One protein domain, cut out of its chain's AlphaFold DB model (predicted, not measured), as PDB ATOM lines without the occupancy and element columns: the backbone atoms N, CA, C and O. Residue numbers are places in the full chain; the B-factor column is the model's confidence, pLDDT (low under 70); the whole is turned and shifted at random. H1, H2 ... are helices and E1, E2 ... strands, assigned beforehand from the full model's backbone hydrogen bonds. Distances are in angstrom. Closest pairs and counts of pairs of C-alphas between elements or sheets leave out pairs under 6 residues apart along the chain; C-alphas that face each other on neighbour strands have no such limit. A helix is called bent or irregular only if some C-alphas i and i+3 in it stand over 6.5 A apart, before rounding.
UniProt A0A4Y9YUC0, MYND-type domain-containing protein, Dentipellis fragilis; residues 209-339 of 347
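What this domain is: This is residues 209 to 339 of the 347 residues of the protein "MYND-type domain-containing protein" of Dentipellis fragilis (UniProt A0A4Y9YUC0). A twisted sheet of four strands, made of the hairpins E1-E2 and E3-E4 side by side, lies between two layers of helices: H1 and H5 over one face, H2 and H3 over the other. The long E3-E4 hairpin runs along much of the longest axis, with H3 and little H4 near one end of it, and the loop between E1 and E2 sticks out toward the other. The printed part has 131 residues, in the order H1 E1 E2 H2 H3 E3 E4 H4 H5; the mixed sheet has the order E2 E1 E3 E4, and the class is mixed, helices and strands. The whole is compact, with a radius of gyration of the C-alphas of 15.5 A, yet elongated, spanning 50 by 30 by 28 A.

How they stand to each other: H1, residues 209 to 217, is on the sheet of E1, residues 229 to 237, E2, residues 246 to 255, E3, residues 289 to 301, and E4, residues 304 to 315; its closest C-alphas to E1 are Ala 213 and Leu 231, 5.4 A. E1 and E2 form an antiparallel hairpin, with N 232 and O 252 at 2.8 A, within hydrogen-bond range; E2 bends by 55 degrees at residue 249. H2, residues 264 to 272, is on the face opposite H1, over E1 and E3 at a height over the sheet of 8.7 A. H3, residues 274 to 288, is on the same face as H2, over E3 and E4 at a height of 7.3 A. H2 and H3 meet only through their link. E3 is parallel to E1, with N 298 and O 233 at 2.8 A, and forms an antiparallel hairpin with E4, with N 295 and O 310 at 2.9 A. H4, residues 316 to 319, only grazes the sheet. H5, residues 327 to 336, is over E2 at a height of 9.4 A and touches H1 at a shallow tilt of 20 degrees, opposite ways, closest at the C-alphas of Ala 212 and Phe 331, 6.6 A. Every O i to N i+4 pair is within hydrogen-bond range in H1, H2 and H5, and 9 of 11 in H3; H4 is too short for such a pair.

Where its parts are: H1 begins at C-alpha 209, (175.686, 178.710, 187.121), and is 12.6 A long. E1 measures 25.6 A, E2 26.1 A, H2 12.4 A and H3 18.4 A. H3 is irregular, with C-alphas 284 and 287 9.4 A apart. E3, from C-alpha 289 at (171.290, 168.308, 170.700), measures 36.7 A, E4 35.7 A, H4 5.0 A and H5 14.0 A, ending at C-alpha 336, (179.796, 182.199, 198.420).

The domain as a whole: The two C-alphas farthest apart, Pro 241 and Ala 287, are 49.8 A apart. The printed part has no cut; the link from H1 to E1, 11 residues, is long. Mean pLDDT of the printed part is 93.8, with residues 338 to 339 under 70.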
ATOM      1  N   LEU A 209     177.025 178.213 187.422       97.25
ATOM      2  CA  LEU A 209     175.686 178.710 187.121       97.25
ATOM      3  C   LEU A 209     174.932 177.807 186.129       97.25
ATOM      4  O   LEU A 209     173.788 177.441 186.388       97.25
ATOM      5  N   LEU A 210     175.568 177.394 185.028       96.81
ATOM      6  CA  LEU A 210     174.935 176.543 184.012       96.81
ATOM      7  C   LEU A 210     174.652 175.119 184.513       96.81
ATOM      8  O   LEU A 210     173.586 174.577 184.239       96.81
ATOM      9  N   ASN A 211     175.581 174.507 185.256       97.38
ATOM     10  CA  ASN A 211     175.386 173.146 185.774       97.38
ATOM     11  C   ASN A 211     174.325 173.111 186.885       97.38
ATOM     12  O   ASN A 211     173.521 172.181 186.932       97.38
ATOM     13  N   ALA A 212     174.259 174.147 187.729       97.44
ATOM     14  CA  ALA A 212     173.165 174.304 188.684       97.44
ATOM     15  C   ALA A 212     171.820 174.511 187.971       97.44
ATOM     16  O   ALA A 212     170.839 173.863 188.327       97.44
ATOM     17  N   ALA A 213     171.778 175.333 186.914       97.81
ATOM     18  CA  ALA A 213     170.575 175.507 186.102       97.81
ATOM     19  C   ALA A 213     170.107 174.178 185.492       97.81
ATOM     20  O   ALA A 213     168.936 173.830 185.624       97.81
ATOM     21  N   LEU A 214     171.013 173.392 184.905       97.62
ATOM     22  CA  LEU A 214     170.678 172.079 184.353       97.62
ATOM     23  C   LEU A 214     170.139 171.114 185.422       97.62
ATOM     24  O   LEU A 214     169.117 170.466 185.195       97.62
ATOM     25  N   ALA A 215     170.785 171.046 186.592       97.62
ATOM     26  CA  ALA A 215     170.315 170.225 187.710       97.62
ATOM     27  C   ALA A 215     168.923 170.663 188.195       97.62
ATOM     28  O   ALA A 215     168.059 169.826 188.444       97.62
ATOM     29  N   SER A 216     168.679 171.973 188.262       97.31
ATOM     30  CA  SER A 216     167.423 172.537 188.757       97.31
ATOM     31  C   SER A 216     166.204 172.181 187.898       97.31
ATOM     32  O   SER A 216     165.114 172.001 188.434       97.31
ATOM     33  N   ILE A 217     166.384 172.017 186.581       96.38
ATOM     34  CA  ILE A 217     165.292 171.696 185.648       96.38
ATOM     35  C   ILE A 217     164.889 170.212 185.756       96.38
ATOM     36  O   ILE A 217     163.752 169.866 185.449       96.38
ATOM     37  N   SER A 218     165.793 169.335 186.219       96.25
ATOM     38  CA  SER A 218     165.525 167.901 186.443       96.25
ATOM     39  C   SER A 218     164.884 167.196 185.232       96.25
ATOM     40  O   SER A 218     163.928 166.433 185.363       96.25
ATOM     41  N   LEU A 219     165.423 167.438 184.029       96.88
ATOM     42  CA  LEU A 219     164.834 167.008 182.746       96.88
ATOM     43  C   LEU A 219     164.571 165.507 182.617       96.88
ATOM     44  O   LEU A 219     163.667 165.108 181.882       96.88
ATOM     45  N   ARG A 220     165.338 164.677 183.328       96.38
ATOM     46  CA  ARG A 220     165.120 163.230 183.387       96.38
ATOM     47  C   ARG A 220     163.727 162.885 183.916       96.38
ATOM     48  O   ARG A 220     163.076 162.003 183.363       96.38
ATOM     49  N   ASP A 221     163.301 163.574 184.970       97.00
ATOM     50  CA  ASP A 221     162.028 163.335 185.652       97.00
ATOM     51  C   ASP A 221     160.920 164.256 185.111       97.00
ATOM     52  O   ASP A 221     159.732 163.951 185.230       97.00
ATOM     53  N   HIS A 222     161.304 165.361 184.458       96.88
ATOM     54  CA  HIS A 222     160.400 166.342 183.856       96.88
ATOM     55  C   HIS A 222     160.761 166.642 182.387       96.88
ATOM     56  O   HIS A 222     161.270 167.724 182.073       96.88
ATOM     57  N   PRO A 223     160.498 165.709 181.449       97.06
ATOM     58  CA  PRO A 223     160.778 165.931 180.034       97.06
ATOM     59  C   PRO A 223     160.069 167.180 179.493       97.06
ATOM     60  O   PRO A 223     158.874 167.381 179.715       97.06
ATOM     61  N   GLY A 224     160.807 168.026 178.770       96.62
ATOM     62  CA  GLY A 224     160.299 169.279 178.204       96.62
ATOM     63  C   GLY A 224     160.245 170.457 179.181       96.62
ATOM     64  O   GLY A 224     159.837 171.547 178.780       96.62
ATOM     65  N   ALA A 225     160.665 170.278 180.440       97.31
ATOM     66  CA  ALA A 225     160.736 171.368 181.414       97.31
ATOM     67  C   ALA A 225     161.664 172.509 180.983       97.31
ATOM     68  O   ALA A 225     161.461 173.648 181.376       97.31
ATOM     69  N   ASP A 226     162.622 172.268 180.093       96.62
ATOM     70  CA  ASP A 226     163.483 173.307 179.530       96.62
ATOM     71  C   ASP A 226     162.717 174.371 178.721       96.62
ATOM     72  O   ASP A 226     163.239 175.462 178.489       96.62
ATOM     73  N   ALA A 227     161.482 174.081 178.295       96.38
ATOM     74  CA  ALA A 227     160.633 175.024 177.575       96.38
ATOM     75  C   ALA A 227     159.905 176.035 178.476       96.38
ATOM     76  O   ALA A 227     159.393 177.024 177.955       96.38
ATOM     77  N   TYR A 228     159.841 175.804 179.790       95.88
ATOM     78  CA  TYR A 228     159.071 176.644 180.715       95.88
ATOM     79  C   TYR A 228     159.694 176.814 182.109       95.88
ATOM     80  O   TYR A 228     159.227 177.648 182.878       95.88
ATOM     81  N   SER A 229     160.750 176.078 182.445       96.12
ATOM     82  CA  SER A 229     161.465 176.211 183.711       96.12
ATOM     83  C   SER A 229     162.676 177.128 183.563       96.12
ATOM     84  O   SER A 229     163.466 176.993 182.628       96.12
ATOM     85  N   VAL A 230     162.843 178.040 184.519       96.38
ATOM     86  CA  VAL A 230     163.981 178.964 184.598       96.38
ATOM     87  C   VAL A 230     164.582 178.911 185.987       96.38
ATOM     88  O   VAL A 230     163.867 179.095 186.971       96.38
ATOM     89  N   LEU A 231     165.900 178.728 186.073       97.25
ATOM     90  CA  LEU A 231     166.617 179.038 187.306       97.25
ATOM     91  C   LEU A 231     166.814 180.553 187.371       97.25
ATOM     92  O   LEU A 231     167.377 181.149 186.455       97.25
ATOM     93  N   MET A 232     166.364 181.177 188.448       96.56
ATOM     94  CA  MET A 232     166.607 182.582 188.744       96.56
ATOM     95  C   MET A 232     167.505 182.686 189.969       96.56
ATOM     96  O   MET A 232     167.262 182.019 190.971       96.56
ATOM     97  N   VAL A 233     168.549 183.506 189.881       97.25
ATOM     98  CA  VAL A 233     169.575 183.645 190.920       97.25
ATOM     99  C   VAL A 233     169.712 185.112 191.287       97.25
ATOM    100  O   VAL A 233     170.097 185.915 190.441       97.25
ATOM    101  N   GLU A 234     169.443 185.463 192.542       96.94
ATOM    102  CA  GLU A 234     169.595 186.830 193.042       96.94
ATOM    103  C   GLU A 234     170.982 187.035 193.651       96.94
ATOM    104  O   GLU A 234     171.415 186.321 194.568       96.94
ATOM    105  N   VAL A 235     171.679 188.046 193.141       97.44
ATOM    106  CA  VAL A 235     173.064 188.358 193.483       97.44
ATOM    107  C   VAL A 235     173.129 189.776 194.025       97.44
ATOM    108  O   VAL A 235     173.041 190.747 193.278       97.44
ATOM    109  N   HIS A 236     173.315 189.899 195.333       96.69
ATOM    110  CA  HIS A 236     173.419 191.190 195.999       96.69
ATOM    111  C   HIS A 236     174.813 191.772 195.850       96.69
ATOM    112  O   HIS A 236     175.813 191.129 196.188       96.69
ATOM    113  N   PHE A 237     174.868 193.014 195.386       96.25
ATOM    114  CA  PHE A 237     176.091 193.787 195.311       96.25
ATOM    115  C   PHE A 237     176.365 194.532 196.623       96.25
ATOM    116  O   PHE A 237     175.480 195.152 197.208       96.25
ATOM    117  N   SER A 238     177.624 194.515 197.061       94.44
ATOM    118  CA  SER A 238     178.124 195.291 198.194       94.44
ATOM    119  C   SER A 238     179.342 196.104 197.771       94.44
ATOM    120  O   SER A 238     180.311 195.561 197.234       94.44
ATOM    121  N   ASN A 239     179.309 197.409 198.048       92.44
ATOM    122  CA  ASN A 239     180.444 198.309 197.834       92.44
ATOM    123  C   ASN A 239     181.249 198.570 199.121       92.44
ATOM    124  O   ASN A 239     181.978 199.555 199.217       92.44
ATOM    125  N   VAL A 240     181.098 197.724 200.145       91.44
ATOM    126  CA  VAL A 240     181.826 197.903 201.406       91.44
ATOM    127  C   VAL A 240     183.290 197.472 201.208       91.44
ATOM    128  O   VAL A 240     183.540 196.313 200.853       91.44
ATOM    129  N   PRO A 241     184.281 198.361 201.431       88.81
ATOM    130  CA  PRO A 241     185.691 198.031 201.244       88.81
ATOM    131  C   PRO A 241     186.110 196.802 202.050       88.81
ATOM    132  O   PRO A 241     185.809 196.677 203.233       88.81
ATOM    133  N   GLY A 242     186.823 195.877 201.407       86.38
ATOM    134  CA  GLY A 242     187.284 194.653 202.059       86.38
ATOM    135  C   GLY A 242     186.200 193.593 202.281       86.38
ATOM    136  O   GLY A 242     186.518 192.559 202.865       86.38
ATOM    137  N   HIS A 243     184.970 193.782 201.803       87.69
ATOM    138  CA  HIS A 243     183.948 192.733 201.766       87.69
ATOM    139  C   HIS A 243     183.857 192.087 200.379       87.69
ATOM    140  O   HIS A 243     184.360 192.608 199.381       87.69
ATOM    141  N   LYS A 244     183.225 190.910 200.321       90.25
ATOM    142  CA  LYS A 244     182.873 190.256 199.057       90.25
ATOM    143  C   LYS A 244     181.883 191.152 198.309       90.25
ATOM    144  O   LYS A 244     180.869 191.546 198.879       90.25
ATOM    145  N   ARG A 245     182.177 191.463 197.043       93.56
ATOM    146  CA  ARG A 245     181.357 192.387 196.241       93.56
ATOM    147  C   ARG A 245     180.014 191.808 195.818       93.56
ATOM    148  O   ARG A 245     179.090 192.576 195.608       93.56
ATOM    149  N   PHE A 246     179.913 190.491 195.682       95.88
ATOM    150  CA  PHE A 246     178.712 189.810 195.202       95.88
ATOM    151  C   PHE A 246     178.366 188.670 196.140       95.88
ATOM    152  O   PHE A 246     179.221 187.824 196.407       95.88
ATOM    153  N   ASN A 247     177.135 188.623 196.629       95.19
ATOM    154  CA  ASN A 247     176.643 187.545 197.473       95.19
ATOM    155  C   ASN A 247     175.404 186.925 196.840       95.19
ATOM    156  O   ASN A 247     174.449 187.637 196.540       95.19
ATOM    157  N   VAL A 248     175.413 185.609 196.646       96.38
ATOM    158  CA  VAL A 248     174.216 184.911 196.178       96.38
ATOM    159  C   VAL A 248     173.311 184.710 197.376       96.38
ATOM    160  O   VAL A 248     173.723 184.108 198.368       96.38
ATOM    161  N   THR A 249     172.108 185.259 197.289       95.81
ATOM    162  CA  THR A 249     171.150 185.306 198.406       95.81
ATOM    163  C   THR A 249     169.964 184.392 198.169       95.81
ATOM    164  O   THR A 249     169.506 183.737 199.103       95.81
ATOM    165  N   THR A 250     169.547 184.273 196.910       95.31
ATOM    166  CA  THR A 250     168.365 183.516 196.516       95.31
ATOM    167  C   THR A 250     168.649 182.739 195.234       95.31
ATOM    168  O   THR A 250     169.313 183.237 194.324       95.31
ATOM    169  N   ALA A 251     168.111 181.523 195.147       96.00
ATOM    170  CA  ALA A 251     168.014 180.752 193.917       96.00
ATOM    171  C   ALA A 251     166.620 180.117 193.866       96.00
ATOM    172  O   ALA A 251     166.217 179.443 194.809       96.00
ATOM    173  N   ILE A 252     165.862 180.343 192.800       94.38
ATOM    174  CA  ILE A 252     164.496 179.823 192.661       94.38
ATOM    175  C   ILE A 252     164.287 179.221 191.283       94.38
ATOM    176  O   ILE A 252     164.790 179.741 190.288       94.38
ATOM    177  N   VAL A 253     163.522 178.135 191.224       95.19
ATOM    178  CA  VAL A 253     163.077 177.555 189.955       95.19
ATOM    179  C   VAL A 253     161.673 178.065 189.674       95.19
ATOM    180  O   VAL A 253     160.739 177.821 190.439       95.19
ATOM    181  N   LEU A 254     161.530 178.806 188.581       94.56
ATOM    182  CA  LEU A 254     160.260 179.364 188.139       94.56
ATOM    183  C   LEU A 254     159.679 178.510 187.017       94.56
ATOM    184  O   LEU A 254     160.351 178.300 186.011       94.56
ATOM    185  N   ASP A 255     158.422 178.087 187.165       94.44
ATOM    186  CA  ASP A 255     157.608 177.567 186.062       94.44
ATOM    187  C   ASP A 255     156.817 178.726 185.446       94.44
ATOM    188  O   ASP A 255     155.912 179.297 186.069       94.44
ATOM    189  N   THR A 256     157.160 179.096 184.216       93.06
ATOM    190  CA  THR A 256     156.581 180.257 183.536       93.06
ATOM    191  C   THR A 256     155.120 180.102 183.154       93.06
ATOM    192  O   THR A 256     154.469 181.103 182.866       93.06
ATOM    193  N   ARG A 257     154.575 178.882 183.182       92.06
ATOM    194  CA  ARG A 257     153.162 178.630 182.865       92.06
ATOM    195  C   ARG A 257     152.237 179.035 184.006       92.06
ATOM    196  O   ARG A 257     151.059 179.306 183.780       92.06
ATOM    197  N   HIS A 258     152.757 179.046 185.231       89.06
ATOM    198  CA  HIS A 258     151.961 179.210 186.449       89.06
ATOM    199  C   HIS A 258     152.415 180.386 187.314       89.06
ATOM    200  O   HIS A 258     151.652 180.865 188.154       89.06
ATOM    201  N   SER A 259     153.639 180.873 187.114       82.69
ATOM    202  CA  SER A 259     154.176 181.983 187.887       82.69
ATOM    203  C   SER A 259     153.453 183.293 187.563       82.69
ATOM    204  O   SER A 259     153.413 183.741 186.420       82.69
ATOM    205  N   LYS A 260     152.920 183.939 188.604       85.25
ATOM    206  CA  LYS A 260     152.438 185.332 188.580       85.25
ATOM    207  C   LYS A 260     153.448 186.293 189.219       85.25
ATOM    208  O   LYS A 260     153.077 187.366 189.683       85.25
ATOM    209  N   ASN A 261     154.711 185.878 189.321       80.38
ATOM    210  CA  ASN A 261     155.739 186.649 190.008       80.38
ATOM    211  C   ASN A 261     156.019 187.973 189.264       80.38
ATOM    212  O   ASN A 261     156.000 188.011 188.034       80.38
ATOM    213  N   ALA A 262     156.327 189.043 190.002       83.62
ATOM    214  CA  ALA A 262     156.762 190.330 189.455       83.62
ATOM    215  C   ALA A 262     157.928 190.198 188.452       83.62
ATOM    216  O   ALA A 262     158.026 190.977 187.504       83.62
ATOM    217  N   TYR A 263     158.769 189.169 188.591       84.19
ATOM    218  CA  TYR A 263     159.872 188.900 187.669       84.19
ATOM    219  C   TYR A 263     159.447 188.394 186.284       84.19
ATOM    220  O   TYR A 263     160.275 188.347 185.372       84.19
ATOM    221  N   MET A 264     158.177 188.025 186.090       87.81
ATOM    222  CA  MET A 264     157.702 187.435 184.836       87.81
ATOM    223  C   MET A 264     157.850 188.357 183.628       87.81
ATOM    224  O   MET A 264     158.026 187.859 182.519       87.81
ATOM    225  N   HIS A 265     157.867 189.677 183.836       86.81
ATOM    226  CA  HIS A 265     158.179 190.634 182.775       86.81
ATOM    227  C   HIS A 265     159.562 190.357 182.153       86.81
ATOM    228  O   HIS A 265     159.683 190.219 180.941       86.81
ATOM    229  N   PHE A 266     160.601 190.178 182.979       85.94
ATOM    230  CA  PHE A 266     161.959 189.892 182.496       85.94
ATOM    231  C   PHE A 266     162.068 188.518 181.834       85.94
ATOM    232  O   PHE A 266     162.818 188.325 180.876       85.94
ATOM    233  N   VAL A 267     161.317 187.556 182.365       89.75
ATOM    234  CA  VAL A 267     161.312 186.182 181.876       89.75
ATOM    235  C   VAL A 267     160.665 186.104 180.490       89.75
ATOM    236  O   VAL A 267     161.227 185.471 179.600       89.75
ATOM    237  N   GLY A 268     159.526 186.773 180.279       90.38
ATOM    238  CA  GLY A 268     158.807 186.774 179.001       90.38
ATOM    239  C   GLY A 268     159.659 187.290 177.839       90.38
ATOM    240  O   GLY A 268     159.778 186.614 176.813       90.38
ATOM    241  N   ASP A 269     160.332 188.426 178.039       88.94
ATOM    242  CA  ASP A 269     161.234 189.008 177.041       88.94
ATOM    243  C   ASP A 269     162.386 188.059 176.698       88.94
ATOM    244  O   ASP A 269     162.710 187.866 175.524       88.94
ATOM    245  N   ALA A 270     162.973 187.393 177.700       92.12
ATOM    246  CA  ALA A 270     164.001 186.386 177.460       92.12
ATOM    247  C   ALA A 270     163.451 185.219 176.628       92.12
ATOM    248  O   ALA A 270     164.029 184.895 175.590       92.12
ATOM    249  N   PHE A 271     162.312 184.635 177.006       92.50
ATOM    250  CA  PHE A 271     161.719 183.503 176.282       92.50
ATOM    251  C   PHE A 271     161.395 183.795 174.820       92.50
ATOM    252  O   PHE A 271     161.487 182.879 174.001       92.50
ATOM    253  N   SER A 272     161.092 185.046 174.465       92.25
ATOM    254  CA  SER A 272     160.868 185.432 173.065       92.25
ATOM    255  C   SER A 272     162.060 185.097 172.150       92.25
ATOM    256  O   SER A 272     161.871 184.821 170.968       92.25
ATOM    257  N   ARG A 273     163.279 185.031 172.706       91.06
ATOM    258  CA  ARG A 273     164.533 184.720 171.996       91.06
ATOM    259  C   ARG A 273     164.856 183.228 171.927       91.06
ATOM    260  O   ARG A 273     165.808 182.824 171.262       91.06
ATOM    261  N   ARG A 274     164.084 182.386 172.615       94.62
ATOM    262  CA  ARG A 274     164.326 180.941 172.675       94.62
ATOM    263  C   ARG A 274     164.387 180.267 171.292       94.62
ATOM    264  O   ARG A 274     165.258 179.411 171.136       94.62
ATOM    265  N   PRO A 275     163.528 180.591 170.300       96.19
ATOM    266  CA  PRO A 275     163.577 179.937 168.987       96.19
ATOM    267  C   PRO A 275     164.934 180.075 168.281       96.19
ATOM    268  O   PRO A 275     165.419 179.104 167.690       96.19
ATOM    269  N   ASP A 276     165.580 181.235 168.409       93.12
ATOM    270  CA  ASP A 276     166.921 181.469 167.864       93.12
ATOM    271  C   ASP A 276     167.949 180.573 168.560       93.12
ATOM    272  O   ASP A 276     168.683 179.835 167.907       93.12
ATOM    273  N   CYS A 277     167.917 180.517 169.896       94.56
ATOM    274  CA  CYS A 277     168.826 179.670 170.671       94.56
ATOM    275  C   CYS A 277     168.621 178.164 170.416       94.56
ATOM    276  O   CYS A 277     169.568 177.383 170.505       94.56
ATOM    277  N   VAL A 278     167.399 177.727 170.090       96.12
ATOM    278  CA  VAL A 278     167.127 176.344 169.652       96.12
ATOM    279  C   VAL A 278     167.807 176.059 168.320       96.12
ATOM    280  O   VAL A 278     168.423 175.003 168.162       96.12
ATOM    281  N   THR A 279     167.720 176.996 167.379       95.25
ATOM    282  CA  THR A 279     168.379 176.881 166.075       95.25
ATOM    283  C   THR A 279     169.899 176.833 166.243       95.25
ATOM    284  O   THR A 279     170.535 175.902 165.748       95.25
ATOM    285  N   ASP A 280     170.470 177.739 167.039       91.12
ATOM    286  CA  ASP A 280     171.904 177.768 167.350       91.12
ATOM    287  C   ASP A 280     172.378 176.479 168.024       91.12
ATOM    288  O   ASP A 280     173.370 175.875 167.613       91.12
ATOM    289  N   GLY A 281     171.645 176.007 169.033       92.81
ATOM    290  CA  GLY A 281     171.977 174.780 169.745       92.81
ATOM    291  C   GLY A 281     171.977 173.551 168.834       92.81
ATOM    292  O   GLY A 281     172.874 172.713 168.952       92.81
ATOM    293  N   ARG A 282     171.024 173.451 167.897       95.94
ATOM    294  CA  ARG A 282     170.996 172.378 166.885       95.94
ATOM    295  C   ARG A 282     172.185 172.460 165.938       95.94
ATOM    296  O   ARG A 282     172.772 171.426 165.635       95.94
ATOM    297  N   ASN A 283     172.567 173.662 165.517       91.25
ATOM    298  CA  ASN A 283     173.732 173.861 164.658       91.25
ATOM    299  C   ASN A 283     175.041 173.480 165.369       91.25
ATOM    300  O   ASN A 283     175.929 172.902 164.751       91.25
ATOM    301  N   ILE A 284     175.153 173.769 166.670       88.56
ATOM    302  CA  ILE A 284     176.361 173.507 167.466       88.56
ATOM    303  C   ILE A 284     176.481 172.031 167.867       88.56
ATOM    304  O   ILE A 284     177.563 171.459 167.775       88.56
ATOM    305  N   LEU A 285     175.396 171.419 168.351       92.56
ATOM    306  CA  LEU A 285     175.417 170.061 168.917       92.56
ATOM    307  C   LEU A 285     174.986 168.977 167.920       92.56
ATOM    308  O   LEU A 285     175.163 167.791 168.193       92.56
ATOM    309  N   GLY A 286     174.407 169.351 166.776       95.94
ATOM    310  CA  GLY A 286     173.978 168.420 165.735       95.94
ATOM    311  C   GLY A 286     173.068 167.314 166.271       95.94
ATOM    312  O   GLY A 286     172.067 167.568 166.946       95.94
ATOM    313  N   ALA A 287     173.437 166.061 165.992       97.00
ATOM    314  CA  ALA A 287     172.690 164.880 166.424       97.00
ATOM    315  C   ALA A 287     172.629 164.709 167.954       97.00
ATOM    316  O   ALA A 287     171.722 164.032 168.449       97.00
ATOM    317  N   ASP A 288     173.538 165.341 168.701       97.31
ATOM    318  CA  ASP A 288     173.603 165.272 170.161       97.31
ATOM    319  C   ASP A 288     172.801 166.369 170.863       97.31
ATOM    320  O   ASP A 288     172.750 166.378 172.094       97.31
ATOM    321  N   TYR A 289     172.136 167.262 170.125       97.31
ATOM    322  CA  TYR A 289     171.290 168.308 170.700       97.31
ATOM    323  C   TYR A 289     170.205 167.725 171.621       97.31
ATOM    324  O   TYR A 289     169.381 166.911 171.195       97.31
ATOM    325  N   GLY A 290     170.225 168.132 172.895       97.06
ATOM    326  CA  GLY A 290     169.262 167.723 173.921       97.06
ATOM    327  C   GLY A 290     168.223 168.790 174.252       97.06
ATOM    328  O   GLY A 290     167.117 168.437 174.644       97.06
ATOM    329  N   GLY A 291     168.558 170.071 174.083       97.38
ATOM    330  CA  GLY A 291     167.659 171.187 174.367       97.38
ATOM    331  C   GLY A 291     168.403 172.492 174.657       97.38
ATOM    332  O   GLY A 291     169.621 172.596 174.475       97.38
ATOM    333  N   VAL A 292     167.644 173.499 175.089       97.62
ATOM    334  CA  VAL A 292     168.146 174.824 175.495       97.62
ATOM    335  C   VAL A 292     167.615 175.137 176.881       97.62
ATOM    336  O   VAL A 292     166.407 175.091 177.090       97.62
ATOM    337  N   GLY A 293     168.487 175.495 177.816       97.50
ATOM    338  CA  GLY A 293     168.097 175.997 179.130       97.50
ATOM    339  C   GLY A 293     168.165 177.522 179.189       97.50
ATOM    340  O   GLY A 293     168.877 178.152 178.401       97.50
ATOM    341  N   LEU A 294     167.428 178.103 180.138       97.25
ATOM    342  CA  LEU A 294     167.464 179.526 180.463       97.25
ATOM    343  C   LEU A 294     167.746 179.706 181.960       97.25
ATOM    344  O   LEU A 294     167.086 179.114 182.814       97.25
ATOM    345  N   LEU A 295     168.731 180.546 182.254       97.12
ATOM    346  CA  LEU A 295     169.077 181.046 183.579       97.12
ATOM    347  C   LEU A 295     168.913 182.568 183.575       97.12
ATOM    348  O   LEU A 295     169.298 183.221 182.609       97.12
ATOM    349  N   ILE A 296     168.401 183.149 184.656       96.94
ATOM    350  CA  ILE A 296     168.395 184.602 184.854       96.94
ATOM    351  C   ILE A 296     169.204 184.931 186.101       96.94
ATOM    352  O   ILE A 296     168.848 184.520 187.204       96.94
ATOM    353  N   ILE A 297     170.280 185.697 185.931       97.75
ATOM    354  CA  ILE A 297     171.023 186.273 187.051       97.75
ATOM    355  C   ILE A 297     170.460 187.667 187.317       97.75
ATOM    356  O   ILE A 297     170.573 188.552 186.472       97.75
ATOM    357  N   LEU A 298     169.858 187.868 188.484       96.75
ATOM    358  CA  LEU A 298     169.305 189.143 188.917       96.75
ATOM    359  C   LEU A 298     170.297 189.842 189.850       96.75
ATOM    360  O   LEU A 298     170.452 189.462 191.009       96.75
ATOM    361  N   GLY A 299     170.999 190.849 189.337       96.94
ATOM    362  CA  GLY A 299     171.878 191.686 190.147       96.94
ATOM    363  C   GLY A 299     171.069 192.693 190.957       96.94
ATOM    364  O   GLY A 299     170.311 193.465 190.375       96.94
ATOM    365  N   VAL A 300     171.245 192.697 192.278       96.56
ATOM    366  CA  VAL A 300     170.577 193.618 193.207       96.56
ATOM    367  C   VAL A 300     171.578 194.680 193.658       96.56
ATOM    368  O   VAL A 300     172.517 194.388 194.404       96.56
ATOM    369  N   PHE A 301     171.386 195.914 193.195       96.19
ATOM    370  CA  PHE A 301     172.261 197.064 193.430       96.19
ATOM    371  C   PHE A 301     171.499 198.152 194.191       96.19
ATOM    372  O   PHE A 301     170.988 199.106 193.614       96.19
ATOM    373  N   GLY A 302     171.385 197.993 195.511       92.75
ATOM    374  CA  GLY A 302     170.525 198.871 196.304       92.75
ATOM    375  C   GLY A 302     169.056 198.638 195.950       92.75
ATOM    376  O   GLY A 302     168.529 197.570 196.246       92.75
ATOM    377  N   LEU A 303     168.414 199.632 195.332       92.56
ATOM    378  CA  LEU A 303     167.026 199.536 194.858       92.56
ATOM    379  C   LEU A 303     166.926 199.113 193.387       92.56
ATOM    380  O   LEU A 303     165.830 198.819 192.916       92.56
ATOM    381  N   ASP A 304     168.048 199.072 192.668       93.19
ATOM    382  CA  ASP A 304     168.065 198.722 191.256       93.19
ATOM    383  C   ASP A 304     168.217 197.215 191.057       93.19
ATOM    384  O   ASP A 304     169.106 196.563 191.616       93.19
ATOM    385  N   LEU A 305     167.354 196.673 190.202       94.19
ATOM    386  CA  LEU A 305     167.372 195.282 189.776       94.19
ATOM    387  C   LEU A 305     167.837 195.192 188.327       94.19
ATOM    388  O   LEU A 305     167.242 195.794 187.433       94.19
ATOM    389  N   VAL A 306     168.888 194.411 188.085       94.94
ATOM    390  CA  VAL A 306     169.476 194.257 186.751       94.94
ATOM    391  C   VAL A 306     169.462 192.786 186.333       94.94
ATOM    392  O   VAL A 306     170.311 192.014 186.790       94.94
ATOM    393  N   PRO A 307     168.514 192.368 185.476       95.38
ATOM    394  CA  PRO A 307     168.442 190.998 184.987       95.38
ATOM    395  C   PRO A 307     169.457 190.759 183.863       95.38
ATOM    396  O   PRO A 307     169.569 191.541 182.920       95.38
ATOM    397  N   VAL A 308     170.162 189.633 183.930       95.81
ATOM    398  CA  VAL A 308     171.062 189.146 182.879       95.81
ATOM    399  C   VAL A 308     170.617 187.736 182.484       95.81
ATOM    400  O   VAL A 308     170.910 186.780 183.210       95.81
ATOM    401  N   PRO A 309     169.870 187.582 181.374       95.81
ATOM    402  CA  PRO A 309     169.474 186.270 180.881       95.81
ATOM    403  C   PRO A 309     170.658 185.555 180.216       95.81
ATOM    404  O   PRO A 309     171.365 186.126 179.386       95.81
ATOM    405  N   GLU A 310     170.837 184.281 180.543       95.81
ATOM    406  CA  GLU A 310     171.854 183.389 179.991       95.81
ATOM    407  C   GLU A 310     171.182 182.145 179.407       95.81
ATOM    408  O   GLU A 310     170.602 181.322 180.120       95.81
ATOM    409  N   PHE A 311     171.290 182.001 178.088       95.94
ATOM    410  CA  PHE A 311     170.919 180.777 177.389       95.94
ATOM    411  C   PHE A 311     172.099 179.815 177.336       95.94
ATOM    412  O   PHE A 311     173.257 180.217 177.173       95.94
ATOM    413  N   PHE A 312     171.798 178.524 177.428       96.50
ATOM    414  CA  PHE A 312     172.793 177.477 177.254       96.50
ATOM    415  C   PHE A 312     172.215 176.273 176.524       96.50
ATOM    416  O   PHE A 312     171.048 175.923 176.682       96.50
ATOM    417  N   HIS A 313     173.054 175.632 175.720       95.62
ATOM    418  CA  HIS A 313     172.712 174.415 174.993       95.62
ATOM    419  C   HIS A 313     173.226 173.218 175.785       95.62
ATOM    420  O   HIS A 313     174.316 173.276 176.357       95.62
ATOM    421  N   PHE A 314     172.473 172.126 175.797       96.88
ATOM    422  CA  PHE A 314     172.889 170.904 176.472       96.88
ATOM    423  C   PHE A 314     172.660 169.682 175.585       96.88
ATOM    424  O   PHE A 314     171.793 169.670 174.709       96.88
ATOM    425  N   SER A 315     173.479 168.653 175.790       97.38
ATOM    426  CA  SER A 315     173.424 167.424 174.999       97.38
ATOM    427  C   SER A 315     172.299 166.493 175.453       97.38
ATOM    428  O   SER A 315     171.784 166.606 176.565       97.38
ATOM    429  N   LYS A 316     171.964 165.490 174.639       97.69
ATOM    430  CA  LYS A 316     171.050 164.400 175.023       97.69
ATOM    431  C   LYS A 316     171.502 163.666 176.289       97.69
ATOM    432  O   LYS A 316     170.661 163.216 177.060       97.69
ATOM    433  N   ALA A 317     172.813 163.528 176.508       97.00
ATOM    434  CA  ALA A 317     173.350 162.945 177.739       97.00
ATOM    435  C   ALA A 317     173.052 163.838 178.953       97.00
ATOM    436  O   ALA A 317     172.562 163.349 179.965       97.00
ATOM    437  N   SER A 318     173.256 165.148 178.804       96.88
ATOM    438  CA  SER A 318     172.951 166.156 179.828       96.88
ATOM    439  C   SER A 318     171.455 166.212 180.159       96.88
ATOM    440  O   SER A 318     171.081 166.316 181.319       96.88
ATOM    441  N   ALA A 319     170.583 166.062 179.158       97.62
ATOM    442  CA  ALA A 319     169.131 166.018 179.351       97.62
ATOM    443  C   ALA A 319     168.659 164.805 180.179       97.62
ATOM    444  O   ALA A 319     167.587 164.838 180.774       97.62
ATOM    445  N   ARG A 320     169.452 163.727 180.219       97.56
ATOM    446  CA  ARG A 320     169.173 162.516 181.009       97.56
ATOM    447  C   ARG A 320     169.880 162.505 182.363       97.56
ATOM    448  O   ARG A 320     169.789 161.498 183.070       97.56
ATOM    449  N   ALA A 321     170.590 163.578 182.704       96.69
ATOM    450  CA  ALA A 321     171.344 163.658 183.941       96.69
ATOM    451  C   ALA A 321     170.414 163.511 185.149       96.69
ATOM    452  O   ALA A 321     169.334 164.102 185.199       96.69
ATOM    453  N   LYS A 322     170.847 162.733 186.138       97.31
ATOM    454  CA  LYS A 322     170.235 162.720 187.459       97.31
ATOM    455  C   LYS A 322     170.800 163.898 188.263       97.31
ATOM    456  O   LYS A 322     172.020 163.952 188.456       97.31
ATOM    457  N   PRO A 323     169.959 164.831 188.741       97.00
ATOM    458  CA  PRO A 323     170.429 165.910 189.600       97.00
ATOM    459  C   PRO A 323     170.917 165.346 190.940       97.00
ATOM    460  O   PRO A 323     170.350 164.392 191.480       97.00
ATOM    461  N   ASN A 324     171.968 165.947 191.491       96.00
ATOM    462  CA  ASN A 324     172.365 165.708 192.870       96.00
ATOM    463  C   ASN A 324     171.326 166.374 193.787       96.00
ATOM    464  O   ASN A 324     171.131 167.576 193.658       96.00
ATOM    465  N   PRO A 325     170.673 165.667 194.725       94.75
ATOM    466  CA  PRO A 325     169.703 166.292 195.630       94.75
ATOM    467  C   PRO A 325     170.286 167.452 196.461       94.75
ATOM    468  O   PRO A 325     169.546 168.347 196.854       94.75
ATOM    469  N   GLU A 326     171.602 167.470 196.682       95.12
ATOM    470  CA  GLU A 326     172.323 168.511 197.428       95.12
ATOM    471  C   GLU A 326     172.774 169.688 196.539       95.12
ATOM    472  O   GLU A 326     173.458 170.599 197.013       95.12
ATOM    473  N   TRP A 327     172.419 169.696 195.246       95.25
ATOM    474  CA  TRP A 327     172.848 170.735 194.305       95.25
ATOM    475  C   TRP A 327     172.585 172.173 194.800       95.25
ATOM    476  O   TRP A 327     173.462 173.005 194.555       95.25
ATOM    477  N   PRO A 328     171.479 172.507 195.513       94.88
ATOM    478  CA  PRO A 328     171.258 173.872 195.989       94.88
ATOM    479  C   PRO A 328     172.300 174.291 197.028       94.88
ATOM    480  O   PRO A 328     172.901 175.354 196.897       94.88
ATOM    481  N   CYS A 329     172.580 173.443 198.024       93.25
ATOM    482  CA  CYS A 329     173.588 173.721 199.050       93.25
ATOM    483  C   CYS A 329     174.968 173.904 198.410       93.25
ATOM    484  O   CYS A 329     175.628 174.918 198.625       93.25
ATOM    485  N   LEU A 330     175.343 172.974 197.525       93.50
ATOM    486  CA  LEU A 330     176.598 173.028 196.774       93.50
ATOM    487  C   LEU A 330     176.707 174.294 195.914       93.50
ATOM    488  O   LEU A 330     177.802 174.825 195.733       93.50
ATOM    489  N   PHE A 331     175.586 174.787 195.385       94.88
ATOM    490  CA  PHE A 331     175.533 175.998 194.575       94.88
ATOM    491  C   PHE A 331     175.848 177.246 195.402       94.88
ATOM    492  O   PHE A 331     176.743 178.012 195.033       94.88
ATOM    493  N   PHE A 332     175.167 177.424 196.537       94.12
ATOM    494  CA  PHE A 332     175.430 178.542 197.445       94.12
ATOM    495  C   PHE A 332     176.843 178.482 198.014       94.12
ATOM    496  O   PHE A 332     177.549 179.489 197.987       94.12
ATOM    497  N   ASP A 333     177.281 177.305 198.456       92.38
ATOM    498  CA  ASP A 333     178.636 177.084 198.946       92.38
ATOM    499  C   ASP A 333     179.672 177.490 197.902       92.38
ATOM    500  O   ASP A 333     180.539 178.320 198.166       92.38
ATOM    501  N   HIS A 334     179.546 176.990 196.675       91.94
ATOM    502  CA  HIS A 334     180.515 177.287 195.631       91.94
ATOM    503  C   HIS A 334     180.569 178.778 195.281       91.94
ATOM    504  O   HIS A 334     181.653 179.328 195.092       91.94
ATOM    505  N   LEU A 335     179.414 179.443 195.187       92.88
ATOM    506  CA  LEU A 335     179.370 180.856 194.820       92.88
ATOM    507  C   LEU A 335     179.722 181.788 195.982       92.88
ATOM    508  O   LEU A 335     180.170 182.908 195.725       92.88
ATOM    509  N   ASN A 336     179.564 181.361 197.241       92.12
ATOM    510  CA  ASN A 336     179.796 182.199 198.420       92.12
ATOM    511  C   ASN A 336     181.103 181.939 199.171       92.12
ATOM    512  O   ASN A 336     181.586 182.857 199.833       92.12
ATOM    513  N   GLN A 337     181.738 180.779 199.000       85.88
ATOM    514  CA  GLN A 337     183.000 180.434 199.669       85.88
ATOM    515  C   GLN A 337     184.245 181.132 199.095       85.88
ATOM    516  O   GLN A 337     185.350 180.900 199.582       85.88
ATOM    517  N   GLU A 338     184.118 182.015 198.099       66.75
ATOM    518  CA  GLU A 338     185.266 182.767 197.583       66.75
ATOM    519  C   GLU A 338     185.764 183.829 198.573       66.75
ATOM    520  O   GLU A 338     185.464 185.023 198.496       66.75
ATOM    521  N   THR A 339     186.579 183.383 199.523       55.12
ATOM    522  CA  THR A 339     187.352 184.226 200.425       55.12
ATOM    523  C   THR A 339     188.590 184.757 199.704       55.12
ATOM    524  O   THR A 339     189.561 184.028 199.523       55.12
TER     525      THR A 339